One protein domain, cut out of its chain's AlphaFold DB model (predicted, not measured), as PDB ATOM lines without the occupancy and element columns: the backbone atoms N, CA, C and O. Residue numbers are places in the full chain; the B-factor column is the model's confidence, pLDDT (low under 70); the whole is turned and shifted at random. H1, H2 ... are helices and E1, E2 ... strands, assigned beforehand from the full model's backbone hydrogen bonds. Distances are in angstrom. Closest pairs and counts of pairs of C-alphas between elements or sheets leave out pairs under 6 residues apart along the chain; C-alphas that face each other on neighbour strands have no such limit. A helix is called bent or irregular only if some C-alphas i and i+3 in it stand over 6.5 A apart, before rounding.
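What this domain is: This is residues 239 to 382 of the 406 residues of the protein "Toll/interleukin-1 receptor domain-containing protein" of Corallococcus exercitus (UniProt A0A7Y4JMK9). A strongly twisted sheet of five parallel strands makes the core, with H4 and H6 side by side on one face and H3, with the short H2, on the other: three layers, helices on both faces of a sheet. H5 sits near the end of H4, and H7 grazes the sheet near its E5 edge. The printed part has 144 residues, with seven named helices and five named strands in the order H1 H2 E1 H3 E2 H4 H5 E3 H6 E4 H7 E5. The sheet's order is E2 E3 E4 E1 E5 and the class is mixed, helices and strands. The whole is compact, with a radius of gyration of the C-alphas of 14.1 A, and rounded, spanning 39 by 38 by 29 A.

How they stand to each other: Start at H1, residues 239 to 242; it touches H3, residues 264 to 276, closest at the C-alphas of Ala 241 and Ala 276, 4.6 A. H2, residues 244 to 249, stands at the sheet's level, at a height of 0.6 A. Next comes E1, residues 256 to 259, between E4, residues 354 to 358, and E5, residues 375 to 377; look for N 257 and O 355 at 2.8 A, and N 258 and O 376 at 2.9 A, within hydrogen-bond range. H3 has a height of 6.9 A over the sheet and lies over E3, residues 328 to 333, slantwise at 35 degrees on the local plane; the C-alphas of Leu 265 and Leu 332, their closest, are 5.9 A apart. E3 is parallel to E2, residues 283 to 287, with N 286 and O 330 at 2.8 A, and to E4, with N 356 and O 331 at 2.8 A. H4, residues 296 to 309, touches H6, residues 340 to 349, with residues 296 to 301 alone, the same way at a shallow tilt of 22 degrees; the closest C-alphas, Leu 297 and Val 342, are 5.5 A apart. H5, residues 318 to 324, is close but not clearly touching H4, with the C-alphas of Phe 308 and Ile 318 closest at 7.1 A. H7, residues 367 to 370, only grazes the sheet, with residues 368 to 370. Two strand-helix-strand units, parallel neighbour strands with helices between, are E2, H4 H5, E3 and E3, H6, E4; split ones, with other strands between, are E1, H3, E2 and E4, H7, E5; the crossovers of these four are right-handed. Every O i to N i+4 pair is within hydrogen-bond range in H2, H4, H5 and H6, and 6 of 9 in H3; H1 and H7 are too short for such a pair.

Where its parts are: Find C-alpha 239 at (133.034, 231.379, 186.807), where H1 begins. H3 is 15.3 A long and irregular, with C-alphas 266 and 269 7.4 A apart; H7 is only just irregular, with C-alphas 367 and 370 6.6 A apart. H4 begins at C-alpha 296, (134.699, 208.320, 208.096), and is 19.8 A long; E3 is 16.1 A and H6 13.9 A. E5 ends at C-alpha 377, (137.001, 226.378, 197.272).

The domain as a whole: The two C-alphas farthest apart, Asp 316 and Ala 362, are 39.3 A from each other. The printed part has no cut, and no link is long. The mean pLDDT of the printed part is 91.1; residues 291 to 292 are under 70.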
ATOM      1  N   ALA A 239     131.734 231.194 186.180       76.00
ATOM      2  CA  ALA A 239     133.034 231.379 186.807       76.00
ATOM      3  C   ALA A 239     133.411 230.248 187.770       76.00
ATOM      4  O   ALA A 239     134.513 229.712 187.694       76.00
ATOM      5  N   ALA A 240     132.480 229.856 188.641       86.19
ATOM      6  CA  ALA A 240     132.714 228.816 189.630       86.19
ATOM      7  C   ALA A 240     132.776 227.437 188.970       86.19
ATOM      8  O   ALA A 240     133.710 226.673 189.214       86.19
ATOM      9  N   ALA A 241     131.832 227.150 188.069       89.69
ATOM     10  CA  ALA A 241     131.814 225.903 187.313       89.69
ATOM     11  C   ALA A 241     133.064 225.738 186.431       89.69
ATOM     12  O   ALA A 241     133.631 224.649 186.350       89.69
ATOM     13  N   GLY A 242     133.546 226.824 185.824       82.31
ATOM     14  CA  GLY A 242     134.725 226.818 184.963       82.31
ATOM     15  C   GLY A 242     136.018 226.427 185.678       82.31
ATOM     16  O   GLY A 242     136.952 225.925 185.067       82.31
ATOM     17  N   ARG A 243     136.080 226.546 187.005       83.19
ATOM     18  CA  ARG A 243     137.250 226.091 187.767       83.19
ATOM     19  C   ARG A 243     137.328 224.571 187.891       83.19
ATOM     20  O   ARG A 243     138.397 224.065 188.206       83.19
ATOM     21  N   ILE A 244     136.246 223.832 187.629       90.44
ATOM     22  CA  ILE A 244     136.213 222.376 187.815       90.44
ATOM     23  C   ILE A 244     137.148 221.660 186.823       90.44
ATOM     24  O   ILE A 244     138.015 220.914 187.275       90.44
ATOM     25  N   PRO A 245     137.057 221.851 185.492       88.62
ATOM     26  CA  PRO A 245     137.811 221.004 184.568       88.62
ATOM     27  C   PRO A 245     139.343 221.119 184.655       88.62
ATOM     28  O   PRO A 245     139.990 220.078 184.552       88.62
ATOM     29  N   PRO A 246     139.959 222.292 184.916       80.31
ATOM     30  CA  PRO A 246     141.401 222.372 185.150       80.31
ATOM     31  C   PRO A 246     141.840 221.596 186.399       80.31
ATOM     32  O   PRO A 246     142.902 220.978 186.391       80.31
ATOM     33  N   LEU A 247     141.011 221.581 187.454       85.75
ATOM     34  CA  LEU A 247     141.275 220.803 188.669       85.75
ATOM     35  C   LEU A 247     141.176 219.296 188.402       85.75
ATOM     36  O   LEU A 247     141.996 218.535 188.906       85.75
ATOM     37  N   VAL A 248     140.225 218.876 187.563       89.19
ATOM     38  CA  VAL A 248     140.072 217.471 187.142       89.19
ATOM     39  C   VAL A 248     141.221 217.023 186.231       89.19
ATOM     40  O   VAL A 248     141.679 215.887 186.327       89.19
ATOM     41  N   ALA A 249     141.705 217.900 185.349       84.88
ATOM     42  CA  ALA A 249     142.779 217.584 184.410       84.88
ATOM     43  C   ALA A 249     144.163 217.465 185.081       84.88
ATOM     44  O   ALA A 249     145.046 216.791 184.547       84.88
ATOM     45  N   ASN A 250     144.372 218.102 186.239       81.06
ATOM     46  CA  ASN A 250     145.661 218.106 186.928       81.06
ATOM     47  C   ASN A 250     145.857 216.865 187.814       81.06
ATOM     48  O   ASN A 250     145.730 216.904 189.037       81.06
ATOM     49  N   VAL A 251     146.214 215.756 187.168       74.38
ATOM     50  CA  VAL A 251     146.466 214.460 187.816       74.38
ATOM     51  C   VAL A 251     147.648 214.495 188.798       74.38
ATOM     52  O   VAL A 251     147.644 213.744 189.770       74.38
ATOM     53  N   GLU A 252     148.645 215.357 188.584       72.94
ATOM     54  CA  GLU A 252     149.838 215.440 189.445       72.94
ATOM     55  C   GLU A 252     149.591 216.245 190.728       72.94
ATOM     56  O   GLU A 252     150.156 215.938 191.775       72.94
ATOM     57  N   LYS A 253     148.729 217.268 190.668       70.75
ATOM     58  CA  LYS A 253     148.351 218.109 191.813       70.75
ATOM     59  C   LYS A 253     146.869 217.963 192.106       70.75
ATOM     60  O   LYS A 253     146.128 218.943 192.070       70.75
ATOM     61  N   ARG A 254     146.432 216.729 192.374       75.31
ATOM     62  CA  ARG A 254     145.006 216.455 192.564       75.31
ATOM     63  C   ARG A 254     144.455 217.267 193.716       75.31
ATOM     64  O   ARG A 254     144.878 217.103 194.865       75.31
ATOM     65  N   SER A 255     143.515 218.128 193.366       85.94
ATOM     66  CA  SER A 255     142.765 218.939 194.300       85.94
ATOM     67  C   SER A 255     141.366 218.369 194.462       85.94
ATOM     68  O   SER A 255     140.734 217.955 193.492       85.94
ATOM     69  N   ALA A 256     140.874 218.386 195.692       94.62
ATOM     70  CA  ALA A 256     139.454 218.255 195.947       94.62
ATOM     71  C   ALA A 256     138.774 219.615 195.776       94.62
ATOM     72  O   ALA A 256     139.413 220.668 195.825       94.62
ATOM     73  N   ILE A 257     137.462 219.590 195.598       95.88
ATOM     74  CA  ILE A 257     136.648 220.766 195.332       95.88
ATOM     75  C   ILE A 257     135.768 221.037 196.549       95.88
ATOM     76  O   ILE A 257     135.032 220.164 197.002       95.88
ATOM     77  N   GLY A 258     135.858 222.248 197.090       96.00
ATOM     78  CA  GLY A 258     134.983 222.722 198.157       96.00
ATOM     79  C   GLY A 258     133.776 223.438 197.561       96.00
ATOM     80  O   GLY A 258     133.949 224.408 196.818       96.00
ATOM     81  N   LEU A 259     132.570 222.969 197.878       95.75
ATOM     82  CA  LEU A 259     131.322 223.548 197.386       95.75
ATOM     83  C   LEU A 259     130.334 223.764 198.534       95.75
ATOM     84  O   LEU A 259     129.977 222.827 199.249       95.75
ATOM     85  N   ASN A 260     129.865 225.001 198.684       95.06
ATOM     86  CA  ASN A 260     128.834 225.335 199.654       95.06
ATOM     87  C   ASN A 260     127.431 225.093 199.070       95.06
ATOM     88  O   ASN A 260     127.233 225.141 197.855       95.06
ATOM     89  N   GLY A 261     126.458 224.833 199.940       93.31
ATOM     90  CA  GLY A 261     125.066 224.601 199.559       93.31
ATOM     91  C   GLY A 261     124.379 223.531 200.408       93.31
ATOM     92  O   GLY A 261     125.004 222.616 200.945       93.31
ATOM     93  N   LYS A 262     123.053 223.624 200.510       92.88
ATOM     94  CA  LYS A 262     122.204 222.682 201.260       92.88
ATOM     95  C   LYS A 262     121.978 221.370 200.529       92.88
ATOM     96  O   LYS A 262     121.556 220.394 201.149       92.88
ATOM     97  N   ARG A 263     122.164 221.351 199.209       95.12
ATOM     98  CA  ARG A 263     121.695 220.253 198.353       95.12
ATOM     99  C   ARG A 263     122.799 219.655 197.500       95.12
ATOM    100  O   ARG A 263     122.545 219.255 196.367       95.12
ATOM    101  N   LEU A 264     124.011 219.564 198.051       94.44
ATOM    102  CA  LEU A 264     125.185 219.056 197.339       94.44
ATOM    103  C   LEU A 264     124.907 217.738 196.600       94.44
ATOM    104  O   LEU A 264     125.109 217.679 195.391       94.44
ATOM    105  N   LEU A 265     124.401 216.723 197.310       94.81
ATOM    106  CA  LEU A 265     124.224 215.366 196.778       94.81
ATOM    107  C   LEU A 265     123.131 215.263 195.710       94.81
ATOM    108  O   LEU A 265     123.258 214.501 194.757       94.81
ATOM    109  N   THR A 266     122.037 216.003 195.881       94.88
ATOM    110  CA  THR A 266     120.801 215.781 195.114       94.88
ATOM    111  C   THR A 266     120.554 216.816 194.029       94.88
ATOM    112  O   THR A 266     119.724 216.579 193.157       94.88
ATOM    113  N   PHE A 267     121.247 217.953 194.068       96.25
ATOM    114  CA  PHE A 267     120.970 219.068 193.168       96.25
ATOM    115  C   PHE A 267     122.238 219.841 192.798       96.25
ATOM    116  O   PHE A 267     122.633 219.881 191.633       96.25
ATOM    117  N   THR A 268     122.907 220.424 193.785       96.75
ATOM    118  CA  THR A 268     123.912 221.471 193.575       96.75
ATOM    119  C   THR A 268     125.188 220.930 192.946       96.75
ATOM    120  O   THR A 268     125.624 221.452 191.923       96.75
ATOM    121  N   GLY A 269     125.753 219.836 193.471       96.56
ATOM    122  CA  GLY A 269     126.988 219.258 192.932       96.56
ATOM    123  C   GLY A 269     126.841 218.839 191.469       96.56
ATOM    124  O   GLY A 269     127.681 219.170 190.633       96.56
ATOM    125  N   ARG A 270     125.716 218.198 191.134       96.31
ATOM    126  CA  ARG A 270     125.407 217.795 189.759       96.31
ATOM    127  C   ARG A 270     125.290 218.990 188.818       96.31
ATOM    128  O   ARG A 270     125.928 218.978 187.773       96.31
ATOM    129  N   ASN A 271     124.541 220.026 189.199       96.44
ATOM    130  CA  ASN A 271     124.368 221.218 188.367       96.44
ATOM    131  C   ASN A 271     125.691 221.953 188.115       96.44
ATOM    132  O   ASN A 271     125.928 222.429 187.006       96.44
ATOM    133  N   TYR A 272     126.595 221.983 189.097       96.19
ATOM    134  CA  TYR A 272     127.938 222.538 188.914       96.19
ATOM    135  C   TYR A 272     128.752 221.784 187.868       96.19
ATOM    136  O   TYR A 272     129.350 222.394 186.980       96.19
ATOM    137  N   VAL A 273     128.747 220.455 187.938       95.56
ATOM    138  CA  VAL A 273     129.446 219.621 186.960       95.56
ATOM    139  C   VAL A 273     128.758 219.698 185.590       95.56
ATOM    140  O   VAL A 273     129.432 219.824 184.569       95.56
ATOM    141  N   ASP A 274     127.427 219.693 185.536       93.69
ATOM    142  CA  ASP A 274     126.672 219.825 184.289       93.69
ATOM    143  C   ASP A 274     126.939 221.181 183.613       93.69
ATOM    144  O   ASP A 274     127.130 221.208 182.395       93.69
ATOM    145  N   ARG A 275     127.081 222.276 184.377       91.44
ATOM    146  CA  ARG A 275     127.523 223.585 183.864       91.44
ATOM    147  C   ARG A 275     128.969 223.542 183.372       91.44
ATOM    148  O   ARG A 275     129.238 223.976 182.253       91.44
ATOM    149  N   ALA A 276     129.883 222.973 184.158       89.25
ATOM    150  CA  ALA A 276     131.308 222.880 183.831       89.25
ATOM    151  C   ALA A 276     131.589 222.051 182.570       89.25
ATOM    152  O   ALA A 276     132.513 222.329 181.812       89.25
ATOM    153  N   TYR A 277     130.784 221.026 182.319       89.25
ATOM    154  CA  TYR A 277     130.940 220.146 181.162       89.25
ATOM    155  C   TYR A 277     129.840 220.346 180.117       89.25
ATOM    156  O   TYR A 277     129.757 219.571 179.159       89.25
ATOM    157  N   ARG A 278     129.011 221.385 180.278       83.25
ATOM    158  CA  ARG A 278     127.940 221.805 179.362       83.25
ATOM    159  C   ARG A 278     127.049 220.644 178.917       83.25
ATOM    160  O   ARG A 278     126.807 220.437 177.727       83.25
ATOM    161  N   GLY A 279     126.634 219.818 179.873       76.31
ATOM    162  CA  GLY A 279     125.732 218.699 179.609       76.31
ATOM    163  C   GLY A 279     126.336 217.506 178.848       76.31
ATOM    164  O   GLY A 279     125.577 216.623 178.461       76.31
ATOM    165  N   LYS A 280     127.664 217.414 178.635       81.06
ATOM    166  CA  LYS A 280     128.309 216.216 178.024       81.06
ATOM    167  C   LYS A 280     127.991 214.928 178.812       81.06
ATOM    168  O   LYS A 280     127.574 215.017 179.952       81.06
ATOM    169  N   SER A 281     128.151 213.725 178.269       77.81
ATOM    170  CA  SER A 281     127.691 212.494 178.954       77.81
ATOM    171  C   SER A 281     128.785 211.660 179.630       77.81
ATOM    172  O   SER A 281     128.467 210.706 180.328       77.81
ATOM    173  N   ASN A 282     130.067 211.987 179.457       90.19
ATOM    174  CA  ASN A 282     131.187 211.188 179.967       90.19
ATOM    175  C   ASN A 282     131.517 211.484 181.443       90.19
ATOM    176  O   ASN A 282     132.667 211.749 181.798       90.19
ATOM    177  N   ARG A 283     130.499 211.470 182.303       93.81
ATOM    178  CA  ARG A 283     130.645 211.665 183.747       93.81
ATOM    179  C   ARG A 283     129.660 210.812 184.528       93.81
ATOM    180  O   ARG A 283     128.559 210.559 184.048       93.81
ATOM    181  N   ASP A 284     130.052 210.429 185.732       96.38
ATOM    182  CA  ASP A 284     129.188 209.713 186.664       96.38
ATOM    183  C   ASP A 284     129.432 210.217 188.097       96.38
ATOM    184  O   ASP A 284     130.474 210.812 188.397       96.38
ATOM    185  N   PHE A 285     128.444 210.033 188.966       97.12
ATOM    186  CA  PHE A 285     128.434 210.571 190.323       97.12
ATOM    187  C   PHE A 285     128.362 209.444 191.347       97.12
ATOM    188  O   PHE A 285     127.530 208.544 191.240       97.12
ATOM    189  N   ILE A 286     129.207 209.537 192.369       97.62
ATOM    190  CA  ILE A 286     129.219 208.659 193.535       97.62
ATOM    191  C   ILE A 286     128.700 209.488 194.707       97.62
ATOM    192  O   ILE A 286     129.346 210.445 195.130       97.62
ATOM    193  N   LEU A 287     127.504 209.161 195.186       97.00
ATOM    194  CA  LEU A 287     126.859 209.882 196.281       97.00
ATOM    195  C   LEU A 287     127.216 209.208 197.603       97.00
ATOM    196  O   LEU A 287     127.030 208.001 197.741       97.00
ATOM    197  N   ILE A 288     127.734 209.988 198.550       96.31
ATOM    198  CA  ILE A 288     128.031 209.519 199.901       96.31
ATOM    199  C   ILE A 288     126.916 210.011 200.823       96.31
ATOM    200  O   ILE A 288     126.823 211.204 201.099       96.31
ATOM    201  N   ASP A 289     126.055 209.112 201.290       86.56
ATOM    202  CA  ASP A 289     124.823 209.494 202.000       86.56
ATOM    203  C   ASP A 289     125.089 209.969 203.438       86.56
ATOM    204  O   ASP A 289     124.378 210.824 203.971       86.56
ATOM    205  N   SER A 290     126.143 209.452 204.066       70.19
ATOM    206  CA  SER A 290     126.618 209.902 205.371       70.19
ATOM    207  C   SER A 290     128.098 209.559 205.547       70.19
ATOM    208  O   SER A 290     128.528 208.436 205.295       70.19
ATOM    209  N   ALA A 291     128.882 210.550 205.974       61.34
ATOM    210  CA  ALA A 291     130.311 210.430 206.276       61.34
ATOM    211  C   ALA A 291     130.622 210.781 207.748       61.34
ATOM    212  O   ALA A 291     131.721 211.214 208.073       61.34
ATOM    213  N   ILE A 292     129.626 210.667 208.633       60.59
ATOM    214  CA  ILE A 292     129.668 211.195 210.011       60.59
ATOM    215  C   ILE A 292     129.568 210.057 211.042       60.59
ATOM    216  O   ILE A 292     128.952 210.208 212.098       60.59
ATOM    217  N   GLY A 293     130.096 208.875 210.731       72.00
ATOM    218  CA  GLY A 293     130.331 207.854 211.742       72.00
ATOM    219  C   GLY A 293     131.687 208.027 212.429       72.00
ATOM    220  O   GLY A 293     132.397 209.014 212.237       72.00
ATOM    221  N   GLN A 294     132.056 207.063 213.273       85.56
ATOM    222  CA  GLN A 294     133.335 207.095 213.999       85.56
ATOM    223  C   GLN A 294     134.539 206.776 213.097       85.56
ATOM    224  O   GLN A 294     135.677 206.978 213.514       85.56
ATOM    225  N   GLN A 295     134.303 206.253 211.886       92.56
ATOM    226  CA  GLN A 295     135.343 205.800 210.960       92.56
ATOM    227  C   GLN A 295     135.097 206.341 209.538       92.56
ATOM    228  O   GLN A 295     134.923 205.561 208.597       92.56
ATOM    229  N   PRO A 296     135.109 207.676 209.346       93.19
ATOM    230  CA  PRO A 296     134.699 208.320 208.096       93.19
ATOM    231  C   PRO A 296     135.481 207.828 206.868       93.19
ATOM    232  O   PRO A 296     134.885 207.588 205.821       93.19
ATOM    233  N   LEU A 297     136.796 207.597 206.993       95.38
ATOM    234  CA  LEU A 297     137.619 207.062 205.901       95.38
ATOM    235  C   LEU A 297     137.109 205.700 205.405       95.38
ATOM    236  O   LEU A 297     136.972 205.486 204.200       95.38
ATOM    237  N   GLN A 298     136.817 204.780 206.330       95.12
ATOM    238  CA  GLN A 298     136.368 203.428 205.989       95.12
ATOM    239  C   GLN A 298     134.952 203.448 205.410       95.12
ATOM    240  O   GLN A 298     134.692 202.769 204.420       95.12
ATOM    241  N   GLU A 299     134.060 204.258 205.978       95.38
ATOM    242  CA  GLU A 299     132.670 204.397 205.527       95.38
ATOM    243  C   GLU A 299     132.572 204.983 204.112       95.38
ATOM    244  O   GLU A 299     131.821 204.468 203.280       95.38
ATOM    245  N   ILE A 300     133.350 206.030 203.811       96.31
ATOM    246  CA  ILE A 300     133.406 206.627 202.468       96.31
ATOM    247  C   ILE A 300     134.008 205.626 201.474       96.31
ATOM    248  O   ILE A 300     133.446 205.407 200.401       96.31
ATOM    249  N   THR A 301     135.116 204.978 201.844       96.88
ATOM    250  CA  THR A 301     135.785 203.963 201.012       96.88
ATOM    251  C   THR A 301     134.832 202.830 200.638       96.88
ATOM    252  O   THR A 301     134.719 202.487 199.463       96.88
ATOM    253  N   GLN A 302     134.087 202.291 201.605       95.88
ATOM    254  CA  GLN A 302     133.119 201.218 201.363       95.88
ATOM    255  C   GLN A 302     131.987 201.649 200.423       95.88
ATOM    256  O   GLN A 302     131.539 200.854 199.600       95.88
ATOM    257  N   GLN A 303     131.517 202.895 200.514       97.12
ATOM    258  CA  GLN A 303     130.483 203.413 199.611       97.12
ATOM    259  C   GLN A 303     130.998 203.566 198.173       97.12
ATOM    260  O   GLN A 303     130.288 203.203 197.233       97.12
ATOM    261  N   ILE A 304     132.240 204.030 197.996       97.56
ATOM    262  CA  ILE A 304     132.907 204.082 196.685       97.56
ATOM    263  C   ILE A 304     133.058 202.667 196.111       97.56
ATOM    264  O   ILE A 304     132.698 202.423 194.961       97.56
ATOM    265  N   GLU A 305     133.543 201.718 196.909       97.62
ATOM    266  CA  GLU A 305     133.733 200.328 196.483       97.62
ATOM    267  C   GLU A 305     132.407 199.678 196.090       97.62
ATOM    268  O   GLU A 305     132.286 199.172 194.977       97.62
ATOM    269  N   LYS A 306     131.370 199.808 196.924       97.62
ATOM    270  CA  LYS A 306     130.022 199.301 196.641       97.62
ATOM    271  C   LYS A 306     129.442 199.867 195.344       97.62
ATOM    272  O   LYS A 306     128.729 199.173 194.617       97.62
ATOM    273  N   TYR A 307     129.727 201.132 195.039       97.75
ATOM    274  CA  TYR A 307     129.295 201.753 193.794       97.75
ATOM    275  C   TYR A 307     129.927 201.079 192.564       97.75
ATOM    276  O   TYR A 307     129.224 200.841 191.575       97.75
ATOM    277  N   PHE A 308     131.217 200.737 192.619       98.00
ATOM    278  CA  PHE A 308     131.911 200.025 191.540       98.00
ATOM    279  C   PHE A 308     131.532 198.539 191.490       98.00
ATOM    280  O   PHE A 308     131.291 198.016 190.405       98.00
ATOM    281  N   GLU A 309     131.354 197.892 192.641       97.75
ATOM    282  CA  GLU A 309     130.864 196.512 192.728       97.75
ATOM    283  C   GLU A 309     129.480 196.361 192.087       97.75
ATOM    284  O   GLU A 309     129.233 195.393 191.374       97.75
ATOM    285  N   SER A 310     128.590 197.351 192.247       97.50
ATOM    286  CA  SER A 310     127.273 197.352 191.584       97.50
ATOM    287  C   SER A 310     127.333 197.417 190.048       97.50
ATOM    288  O   SER A 310     126.311 197.255 189.384       97.50
ATOM    289  N   ARG A 311     128.523 197.668 189.490       97.31
ATOM    290  CA  ARG A 311     128.840 197.708 188.055       97.31
ATOM    291  C   ARG A 311     129.787 196.572 187.646       97.31
ATOM    292  O   ARG A 311     130.466 196.694 186.629       97.31
ATOM    293  N   ASP A 312     129.850 195.511 188.449       97.75
ATOM    294  CA  ASP A 312     130.684 194.323 188.234       97.75
ATOM    295  C   ASP A 312     132.198 194.612 188.184       97.75
ATOM    296  O   ASP A 312     132.958 193.887 187.544       97.75
ATOM    297  N   ILE A 313     132.656 195.664 188.872       97.81
ATOM    298  CA  ILE A 313     134.081 196.006 188.994       97.81
ATOM    299  C   ILE A 313     134.565 195.568 190.374       97.81
ATOM    300  O   ILE A 313     134.060 196.041 191.396       97.81
ATOM    301  N   ARG A 314     135.549 194.663 190.418       96.56
ATOM    302  CA  ARG A 314     136.079 194.144 191.686       96.56
ATOM    303  C   ARG A 314     136.919 195.205 192.394       96.56
ATOM    304  O   ARG A 314     137.558 196.037 191.752       96.56
ATOM    305  N   ARG A 315     136.969 195.149 193.727       95.50
ATOM    306  CA  ARG A 315     137.722 196.101 194.565       95.50
ATOM    307  C   ARG A 315     139.185 196.267 194.132       95.50
ATOM    308  O   ARG A 315     139.686 197.385 194.083       95.50
ATOM    309  N   ASP A 316     139.853 195.165 193.798       96.50
ATOM    310  CA  ASP A 316     141.242 195.127 193.324       96.50
ATOM    311  C   ASP A 316     141.431 195.712 191.911       96.50
ATOM    312  O   ASP A 316     142.554 196.022 191.522       96.50
ATOM    313  N   GLU A 317     140.350 195.913 191.155       97.38
ATOM    314  CA  GLU A 317     140.373 196.404 189.772       97.38
ATOM    315  C   GLU A 317     140.031 197.891 189.648       97.38
ATOM    316  O   GLU A 317     140.360 198.491 188.621       97.38
ATOM    317  N   ILE A 318     139.424 198.507 190.673       97.25
ATOM    318  CA  ILE A 318     138.914 199.891 190.632       97.25
ATOM    319  C   ILE A 318     139.964 200.873 190.094       97.25
ATOM    320  O   ILE A 318     139.655 201.661 189.203       97.25
ATOM    321  N   SER A 319     141.210 200.813 190.579       95.38
ATOM    322  CA  SER A 319     142.268 201.733 190.121       95.38
ATOM    323  C   SER A 319     142.550 201.580 188.625       95.38
ATOM    324  O   SER A 319     142.534 202.563 187.886       95.38
ATOM    325  N   SER A 320     142.732 200.341 188.155       96.44
ATOM    326  CA  SER A 320     143.006 200.055 186.740       96.44
ATOM    327  C   SER A 320     141.826 200.413 185.828       96.44
ATOM    328  O   SER A 320     141.998 200.913 184.712       96.44
ATOM    329  N   TYR A 321     140.604 200.220 186.327       97.31
ATOM    330  CA  TYR A 321     139.387 200.618 185.640       97.31
ATOM    331  C   TYR A 321     139.328 202.138 185.476       97.31
ATOM    332  O   TYR A 321     139.122 202.638 184.372       97.31
ATOM    333  N   LEU A 322     139.565 202.885 186.556       95.31
ATOM    334  CA  LEU A 322     139.535 204.342 186.532       95.31
ATOM    335  C   LEU A 322     140.610 204.943 185.618       95.31
ATOM    336  O   LEU A 322     140.328 205.904 184.913       95.31
ATOM    337  N   GLU A 323     141.814 204.368 185.585       93.75
ATOM    338  CA  GLU A 323     142.904 204.806 184.699       93.75
ATOM    339  C   GLU A 323     142.587 204.637 183.208       93.75
ATOM    340  O   GLU A 323     143.019 205.443 182.383       93.75
ATOM    341  N   SER A 324     141.838 203.592 182.854       94.81
ATOM    342  CA  SER A 324     141.451 203.307 181.466       94.81
ATOM    343  C   SER A 324     140.111 203.933 181.063       94.81
ATOM    344  O   SER A 324     139.776 203.978 179.873       94.81
ATOM    345  N   SER A 325     139.340 204.432 182.031       94.50
ATOM    346  CA  SER A 325     138.017 204.995 181.793       94.50
ATOM    347  C   SER A 325     138.083 206.365 181.121       94.50
ATOM    348  O   SER A 325     138.899 207.224 181.446       94.50
ATOM    349  N   ARG A 326     137.156 206.603 180.190       92.69
ATOM    350  CA  ARG A 326     136.905 207.937 179.610       92.69
ATOM    351  C   ARG A 326     135.886 208.749 180.418       92.69
ATOM    352  O   ARG A 326     135.583 209.887 180.048       92.69
ATOM    353  N   THR A 327     135.318 208.144 181.458       94.44
ATOM    354  CA  THR A 327     134.310 208.747 182.327       94.44
ATOM    355  C   THR A 327     134.995 209.445 183.489       94.44
ATOM    356  O   THR A 327     135.798 208.844 184.197       94.44
ATOM    357  N   HIS A 328     134.645 210.708 183.720       94.06
ATOM    358  CA  HIS A 328     135.060 211.421 184.923       94.06
ATOM    359  C   HIS A 328     134.115 211.086 186.079       94.06
ATOM    360  O   HIS A 328     132.907 211.304 185.976       94.06
ATOM    361  N   TYR A 329     134.661 210.571 187.178       96.75
ATOM    362  CA  TYR A 329     133.883 210.219 188.365       96.75
ATOM    363  C   TYR A 329     133.986 211.314 189.422       96.75
ATOM    364  O   TYR A 329     135.085 211.720 189.813       96.75
ATOM    365  N   PHE A 330     132.827 211.762 189.899       97.69
ATOM    366  CA  PHE A 330     132.702 212.795 190.921       97.69
ATOM    367  C   PHE A 330     132.134 212.195 192.204       97.69
ATOM    368  O   PHE A 330     131.005 211.708 192.208       97.69
ATOM    369  N   VAL A 331     132.898 212.239 193.293       97.75
ATOM    370  CA  VAL A 331     132.455 211.770 194.613       97.75
ATOM    371  C   VAL A 331     131.898 212.956 195.382       97.75
ATOM    372  O   VAL A 331     132.642 213.879 195.706       97.75
ATOM    373  N   LEU A 332     130.598 212.953 195.665       97.56
ATOM    374  CA  LEU A 332     129.943 214.018 196.419       97.56
ATOM    375  C   LEU A 332     129.862 213.605 197.891       97.56
ATOM    376  O   LEU A 332     129.145 212.666 198.234       97.56
ATOM    377  N   VAL A 333     130.595 214.313 198.749       96.25
ATOM    378  CA  VAL A 333     130.671 214.073 200.194       96.25
ATOM    379  C   VAL A 333     129.988 215.234 200.923       96.25
ATOM    380  O   VAL A 333     130.402 216.385 200.747       96.25
ATOM    381  N   PRO A 334     128.931 214.987 201.715       94.50
ATOM    382  CA  PRO A 334     128.187 216.044 202.386       94.50
ATOM    383  C   PRO A 334     129.043 216.729 203.454       94.50
ATOM    384  O   PRO A 334     130.048 216.187 203.908       94.50
ATOM    385  N   ALA A 335     128.619 217.924 203.866       92.50
ATOM    386  CA  ALA A 335     129.238 218.625 204.982       92.50
ATOM    387  C   ALA A 335     129.114 217.807 206.292       92.50
ATOM    388  O   ALA A 335     128.113 217.109 206.487       92.50
ATOM    389  N   PRO A 336     130.074 217.941 207.219       92.81
ATOM    390  CA  PRO A 336     131.202 218.865 207.150       92.81
ATOM    391  C   PRO A 336     132.397 218.254 206.389       92.81
ATOM    392  O   PRO A 336     132.421 217.054 206.126       92.81
ATOM    393  N   VAL A 337     133.403 219.061 206.042       93.19
ATOM    394  CA  VAL A 337     134.641 218.569 205.399       93.19
ATOM    395  C   VAL A 337     135.298 217.511 206.320       93.19
ATOM    396  O   VAL A 337     135.106 217.578 207.532       93.19
ATOM    397  N   PRO A 338     136.023 216.487 205.845       93.44
ATOM    398  CA  PRO A 338     136.802 215.622 206.739       93.44
ATOM    399  C   PRO A 338     137.979 216.372 207.396       93.44
ATOM    400  O   PRO A 338     138.314 217.495 207.020       93.44
ATOM    401  N   ASP A 339     138.591 215.785 208.428       93.94
ATOM    402  CA  ASP A 339     139.889 216.269 208.919       93.94
ATOM    403  C   ASP A 339     141.010 216.005 207.893       93.94
ATOM    404  O   ASP A 339     140.799 215.324 206.891       93.94
ATOM    405  N   LEU A 340     142.195 216.586 208.119       94.44
ATOM    406  CA  LEU A 340     143.318 216.503 207.178       94.44
ATOM    407  C   LEU A 340     143.765 215.057 206.922       94.44
ATOM    408  O   LEU A 340     144.063 214.718 205.782       94.44
ATOM    409  N   GLU A 341     143.781 214.210 207.953       95.38
ATOM    410  CA  GLU A 341     144.236 212.820 207.835       95.38
ATOM    411  C   GLU A 341     143.285 212.003 206.954       95.38
ATOM    412  O   GLU A 341     143.717 211.349 206.005       95.38
ATOM    413  N   VAL A 342     141.978 212.090 207.214       95.31
ATOM    414  CA  VAL A 342     140.947 211.414 206.417       95.31
ATOM    415  C   VAL A 342     140.889 211.991 205.005       95.31
ATOM    416  O   VAL A 342     140.744 211.243 204.039       95.31
ATOM    417  N   PHE A 343     141.004 213.314 204.873       95.44
ATOM    418  CA  PHE A 343     141.015 214.000 203.587       95.44
ATOM    419  C   PHE A 343     142.170 213.520 202.701       95.44
ATOM    420  O   PHE A 343     141.922 213.075 201.579       95.44
ATOM    421  N   ASP A 344     143.410 213.576 203.193       94.81
ATOM    422  CA  ASP A 344     144.585 213.184 202.410       94.81
ATOM    423  C   ASP A 344     144.537 211.691 202.078       94.81
ATOM    424  O   ASP A 344     144.752 211.319 200.924       94.81
ATOM    425  N   ALA A 345     144.131 210.847 203.033       95.81
ATOM    426  CA  ALA A 345     143.972 209.416 202.797       95.81
ATOM    427  C   ALA A 345     142.976 209.110 201.663       95.81
ATOM    428  O   ALA A 345     143.265 208.271 200.814       95.81
ATOM    429  N   LEU A 346     141.831 209.803 201.598       95.38
ATOM    430  CA  LEU A 346     140.848 209.607 200.524       95.38
ATOM    431  C   LEU A 346     141.389 210.019 199.154       95.38
ATOM    432  O   LEU A 346     141.237 209.273 198.182       95.38
ATOM    433  N   VAL A 347     141.999 211.204 199.070       94.50
ATOM    434  CA  VAL A 347     142.504 211.732 197.796       94.50
ATOM    435  C   VAL A 347     143.697 210.904 197.299       94.50
ATOM    436  O   VAL A 347     143.835 210.704 196.092       94.50
ATOM    437  N   ASP A 348     144.525 210.380 198.204       93.88
ATOM    438  CA  ASP A 348     145.668 209.530 197.858       93.88
ATOM    439  C   ASP A 348     145.258 208.096 197.511       93.88
ATOM    440  O   ASP A 348     145.841 207.495 196.608       93.88
ATOM    441  N   GLN A 349     144.238 207.549 198.178       94.88
ATOM    442  CA  GLN A 349     143.723 206.210 197.890       94.88
ATOM    443  C   GLN A 349     142.981 206.153 196.549       94.88
ATOM    444  O   GLN A 349     143.071 205.154 195.834       94.88
ATOM    445  N   PHE A 350     142.257 207.216 196.194       94.81
ATOM    446  CA  PHE A 350     141.468 207.283 194.967       94.81
ATOM    447  C   PHE A 350     141.884 208.465 194.096       94.81
ATOM    448  O   PHE A 350     141.069 209.359 193.847       94.81
ATOM    449  N   PRO A 351     143.121 208.469 193.566       93.19
ATOM    450  CA  PRO A 351     143.623 209.616 192.837       93.19
ATOM    451  C   PRO A 351     142.702 209.922 191.655       93.19
ATOM    452  O   PRO A 351     142.307 211.064 191.474       93.19
ATOM    453  N   GLN A 352     142.263 208.916 190.891       94.19
ATOM    454  CA  GLN A 352     141.424 209.103 189.698       94.19
ATOM    455  C   GLN A 352     140.013 209.669 189.943       94.19
ATOM    456  O   GLN A 352     139.337 210.035 188.982       94.19
ATOM    457  N   LEU A 353     139.568 209.779 191.197       95.88
ATOM    458  CA  LEU A 353     138.273 210.357 191.543       95.88
ATOM    459  C   LEU A 353     138.404 211.855 191.841       95.88
ATOM    460  O   LEU A 353     139.369 212.308 192.451       95.88
ATOM    461  N   THR A 354     137.404 212.641 191.440       96.56
ATOM    462  CA  THR A 354     137.309 214.053 191.836       96.56
ATOM    463  C   THR A 354     136.346 214.189 193.005       96.56
ATOM    464  O   THR A 354     135.147 213.959 192.853       96.56
ATOM    465  N   PHE A 355     136.851 214.587 194.168       97.19
ATOM    466  CA  PHE A 355     136.028 214.772 195.362       97.19
ATOM    467  C   PHE A 355     135.417 216.173 195.413       97.19
ATOM    468  O   PHE A 355     136.117 217.167 195.226       97.19
ATOM    469  N   PHE A 356     134.123 216.243 195.711       97.25
ATOM    470  CA  PHE A 356     133.396 217.450 196.086       97.25
ATOM    471  C   PHE A 356     133.012 217.329 197.557       97.25
ATOM    472  O   PHE A 356     132.189 216.485 197.907       97.25
ATOM    473  N   PHE A 357     133.579 218.180 198.405       96.25
ATOM    474  CA  PHE A 357     133.240 218.250 199.820       96.25
ATOM    475  C   PHE A 357     132.290 219.416 200.080       96.25
ATOM    476  O   PHE A 357     132.539 220.546 199.650       96.25
ATOM    477  N   GLY A 358     131.210 219.141 200.808       95.38
ATOM    478  CA  GLY A 358     130.295 220.164 201.296       95.38
ATOM    479  C   GLY A 358     130.982 221.065 202.317       95.38
ATOM    480  O   GLY A 358     131.452 220.580 203.344       95.38
ATOM    481  N   THR A 359     131.014 222.371 202.060       94.56
ATOM    482  CA  THR A 359     131.707 223.346 202.926       94.56
ATOM    483  C   THR A 359     130.783 224.128 203.860       94.56
ATOM    484  O   THR A 359     131.254 224.986 204.601       94.56
ATOM    485  N   GLY A 360     129.484 223.818 203.862       89.69
ATOM    486  CA  GLY A 360     128.487 224.480 204.705       89.69
ATOM    487  C   GLY A 360     127.392 225.177 203.903       89.69
ATOM    488  O   GLY A 360     127.101 224.800 202.766       89.69
ATOM    489  N   LEU A 361     126.731 226.153 204.531       81.56
ATOM    490  CA  LEU A 361     125.523 226.778 203.995       81.56
ATOM    491  C   LEU A 361     125.844 228.029 203.183       81.56
ATOM    492  O   LEU A 361     125.398 228.138 202.042       81.56
ATOM    493  N   ALA A 362     126.589 228.966 203.760       78.38
ATOM    494  CA  ALA A 362     126.810 230.293 203.210       78.38
ATOM    495  C   ALA A 362     128.310 230.566 203.088       78.38
ATOM    496  O   ALA A 362     128.969 230.954 204.039       78.38
ATOM    497  N   GLY A 363     128.863 230.389 201.890       71.94
ATOM    498  CA  GLY A 363     130.314 230.433 201.743       71.94
ATOM    499  C   GLY A 363     130.994 229.219 202.341       71.94
ATOM    500  O   GLY A 363     130.387 228.173 202.569       71.94
ATOM    501  N   HIS A 364     132.297 229.355 202.527       80.44
ATOM    502  CA  HIS A 364     133.148 228.295 203.042       80.44
ATOM    503  C   HIS A 364     133.148 228.335 204.574       80.44
ATOM    504  O   HIS A 364     134.176 228.599 205.188       80.44
ATOM    505  N   ASP A 365     131.962 228.130 205.161       82.44
ATOM    506  CA  ASP A 365     131.704 228.191 206.610       82.44
ATOM    507  C   ASP A 365     132.578 227.210 207.405       82.44
ATOM    508  O   ASP A 365     132.894 227.449 208.573       82.44
ATOM    509  N   ASP A 366     132.952 226.085 206.794       85.44
ATOM    510  CA  ASP A 366     133.830 225.111 207.424       85.44
ATOM    511  C   ASP A 366     135.252 225.692 207.582       85.44
ATOM    512  O   ASP A 366     135.933 225.951 206.582       85.44
ATOM    513  N   PRO A 367     135.757 225.854 208.822       87.19
ATOM    514  CA  PRO A 367     137.049 226.492 209.078       87.19
ATOM    515  C   PRO A 367     138.227 225.748 208.435       87.19
ATOM    516  O   PRO A 367     139.310 226.315 208.282       87.19
ATOM    517  N   ARG A 368     138.037 224.487 208.028       89.25
ATOM    518  CA  ARG A 368     139.081 223.681 207.387       89.25
ATOM    519  C   ARG A 368     139.310 224.026 205.925       89.25
ATOM    520  O   ARG A 368     140.356 223.654 205.399       89.25
ATOM    521  N   VAL A 369     138.412 224.761 205.266       87.31
ATOM    522  CA  VAL A 369     138.554 225.077 203.833       87.31
ATOM    523  C   VAL A 369     139.833 225.863 203.530       87.31
ATOM    524  O   VAL A 369     140.429 225.669 202.477       87.31
ATOM    525  N   GLY A 370     140.321 226.673 204.473       85.50
ATOM    526  CA  GLY A 370     141.620 227.351 204.361       85.50
ATOM    527  C   GLY A 370     142.817 226.561 204.906       85.50
ATOM    528  O   GLY A 370     143.955 226.988 204.731       85.50
ATOM    529  N   MET A 371     142.583 225.440 205.592       90.31
ATOM    530  CA  MET A 371     143.627 224.634 206.239       90.31
ATOM    531  C   MET A 371     144.087 223.454 205.380       90.31
ATOM    532  O   MET A 371     145.183 222.939 205.590       90.31
ATOM    533  N   LEU A 372     143.256 223.014 204.433       91.50
ATOM    534  CA  LEU A 372     143.538 221.872 203.569       91.50
ATOM    535  C   LEU A 372     144.181 222.354 202.257       91.50
ATOM    536  O   LEU A 372     143.489 222.915 201.408       91.50
ATOM    537  N   PRO A 373     145.488 222.122 202.031       87.62
ATOM    538  CA  PRO A 373     146.221 222.728 200.914       87.62
ATOM    539  C   PRO A 373     145.751 222.253 199.533       87.62
ATOM    540  O   PRO A 373     145.982 222.931 198.534       87.62
ATOM    541  N   ARG A 374     145.103 221.083 199.462       92.31
ATOM    542  CA  ARG A 374     144.571 220.504 198.220       92.31
ATOM    543  C   ARG A 374     143.064 220.708 198.071       92.31
ATOM    544  O   ARG A 374     142.503 220.219 197.097       92.31
ATOM    545  N   LEU A 375     142.394 221.389 199.002       94.00
ATOM    546  CA  LEU A 375     140.977 221.709 198.867       94.00
ATOM    547  C   LEU A 375     140.827 223.076 198.199       94.00
ATOM    548  O   LEU A 375     141.201 224.105 198.755       94.00
ATOM    549  N   VAL A 376     140.262 223.089 196.997       92.12
ATOM    550  CA  VAL A 376     140.009 224.317 196.249       92.12
ATOM    551  C   VAL A 376     138.539 224.681 196.380       92.12
ATOM    552  O   VAL A 376     137.663 224.080 195.761       92.12
ATOM    553  N   ALA A 377     138.285 225.702 197.187       92.00
ATOM    554  CA  ALA A 377     137.001 226.378 197.272       92.00
ATOM    555  C   ALA A 377     136.618 226.990 195.913       92.00
ATOM    556  O   ALA A 377     137.396 227.757 195.329       92.00
ATOM    557  N   LEU A 378     135.429 226.652 195.401       90.00
ATOM    558  CA  LEU A 378     134.909 227.279 194.186       90.00
ATOM    559  C   LEU A 378     134.513 228.733 194.450       90.00
ATOM    560  O   LEU A 378     133.979 229.062 195.504       90.00
ATOM    561  N   GLU A 379     134.778 229.585 193.459       84.88
ATOM    562  CA  GLU A 379     134.473 231.016 193.505       84.88
ATOM    563  C   GLU A 379     133.837 231.466 192.182       84.88
ATOM    564  O   GLU A 379     134.312 231.035 191.125       84.88
ATOM    565  N   PRO A 380     132.820 232.347 192.199       86.12
ATOM    566  CA  PRO A 380     132.221 232.942 193.393       86.12
ATOM    567  C   PRO A 380     131.470 231.913 194.247       86.12
ATOM    568  O   PRO A 380     130.893 230.964 193.714       86.12
ATOM    569  N   VAL A 381     131.476 232.131 195.560       90.50
ATOM    570  CA  VAL A 381     130.622 231.423 196.524       90.50
ATOM    571  C   VAL A 381     129.165 231.382 196.054       90.50
ATOM    572  O   VAL A 381     128.611 232.381 195.584       90.50
ATOM    573  N   LEU A 382     128.509 230.234 196.246       92.88
ATOM    574  CA  LEU A 382     127.090 230.096 195.957       92.88
ATOM    575  C   LEU A 382     126.244 230.862 196.983       92.88
ATOM    576  O   LEU A 382     126.318 230.596 198.181       92.88
TER     577      LEU A 382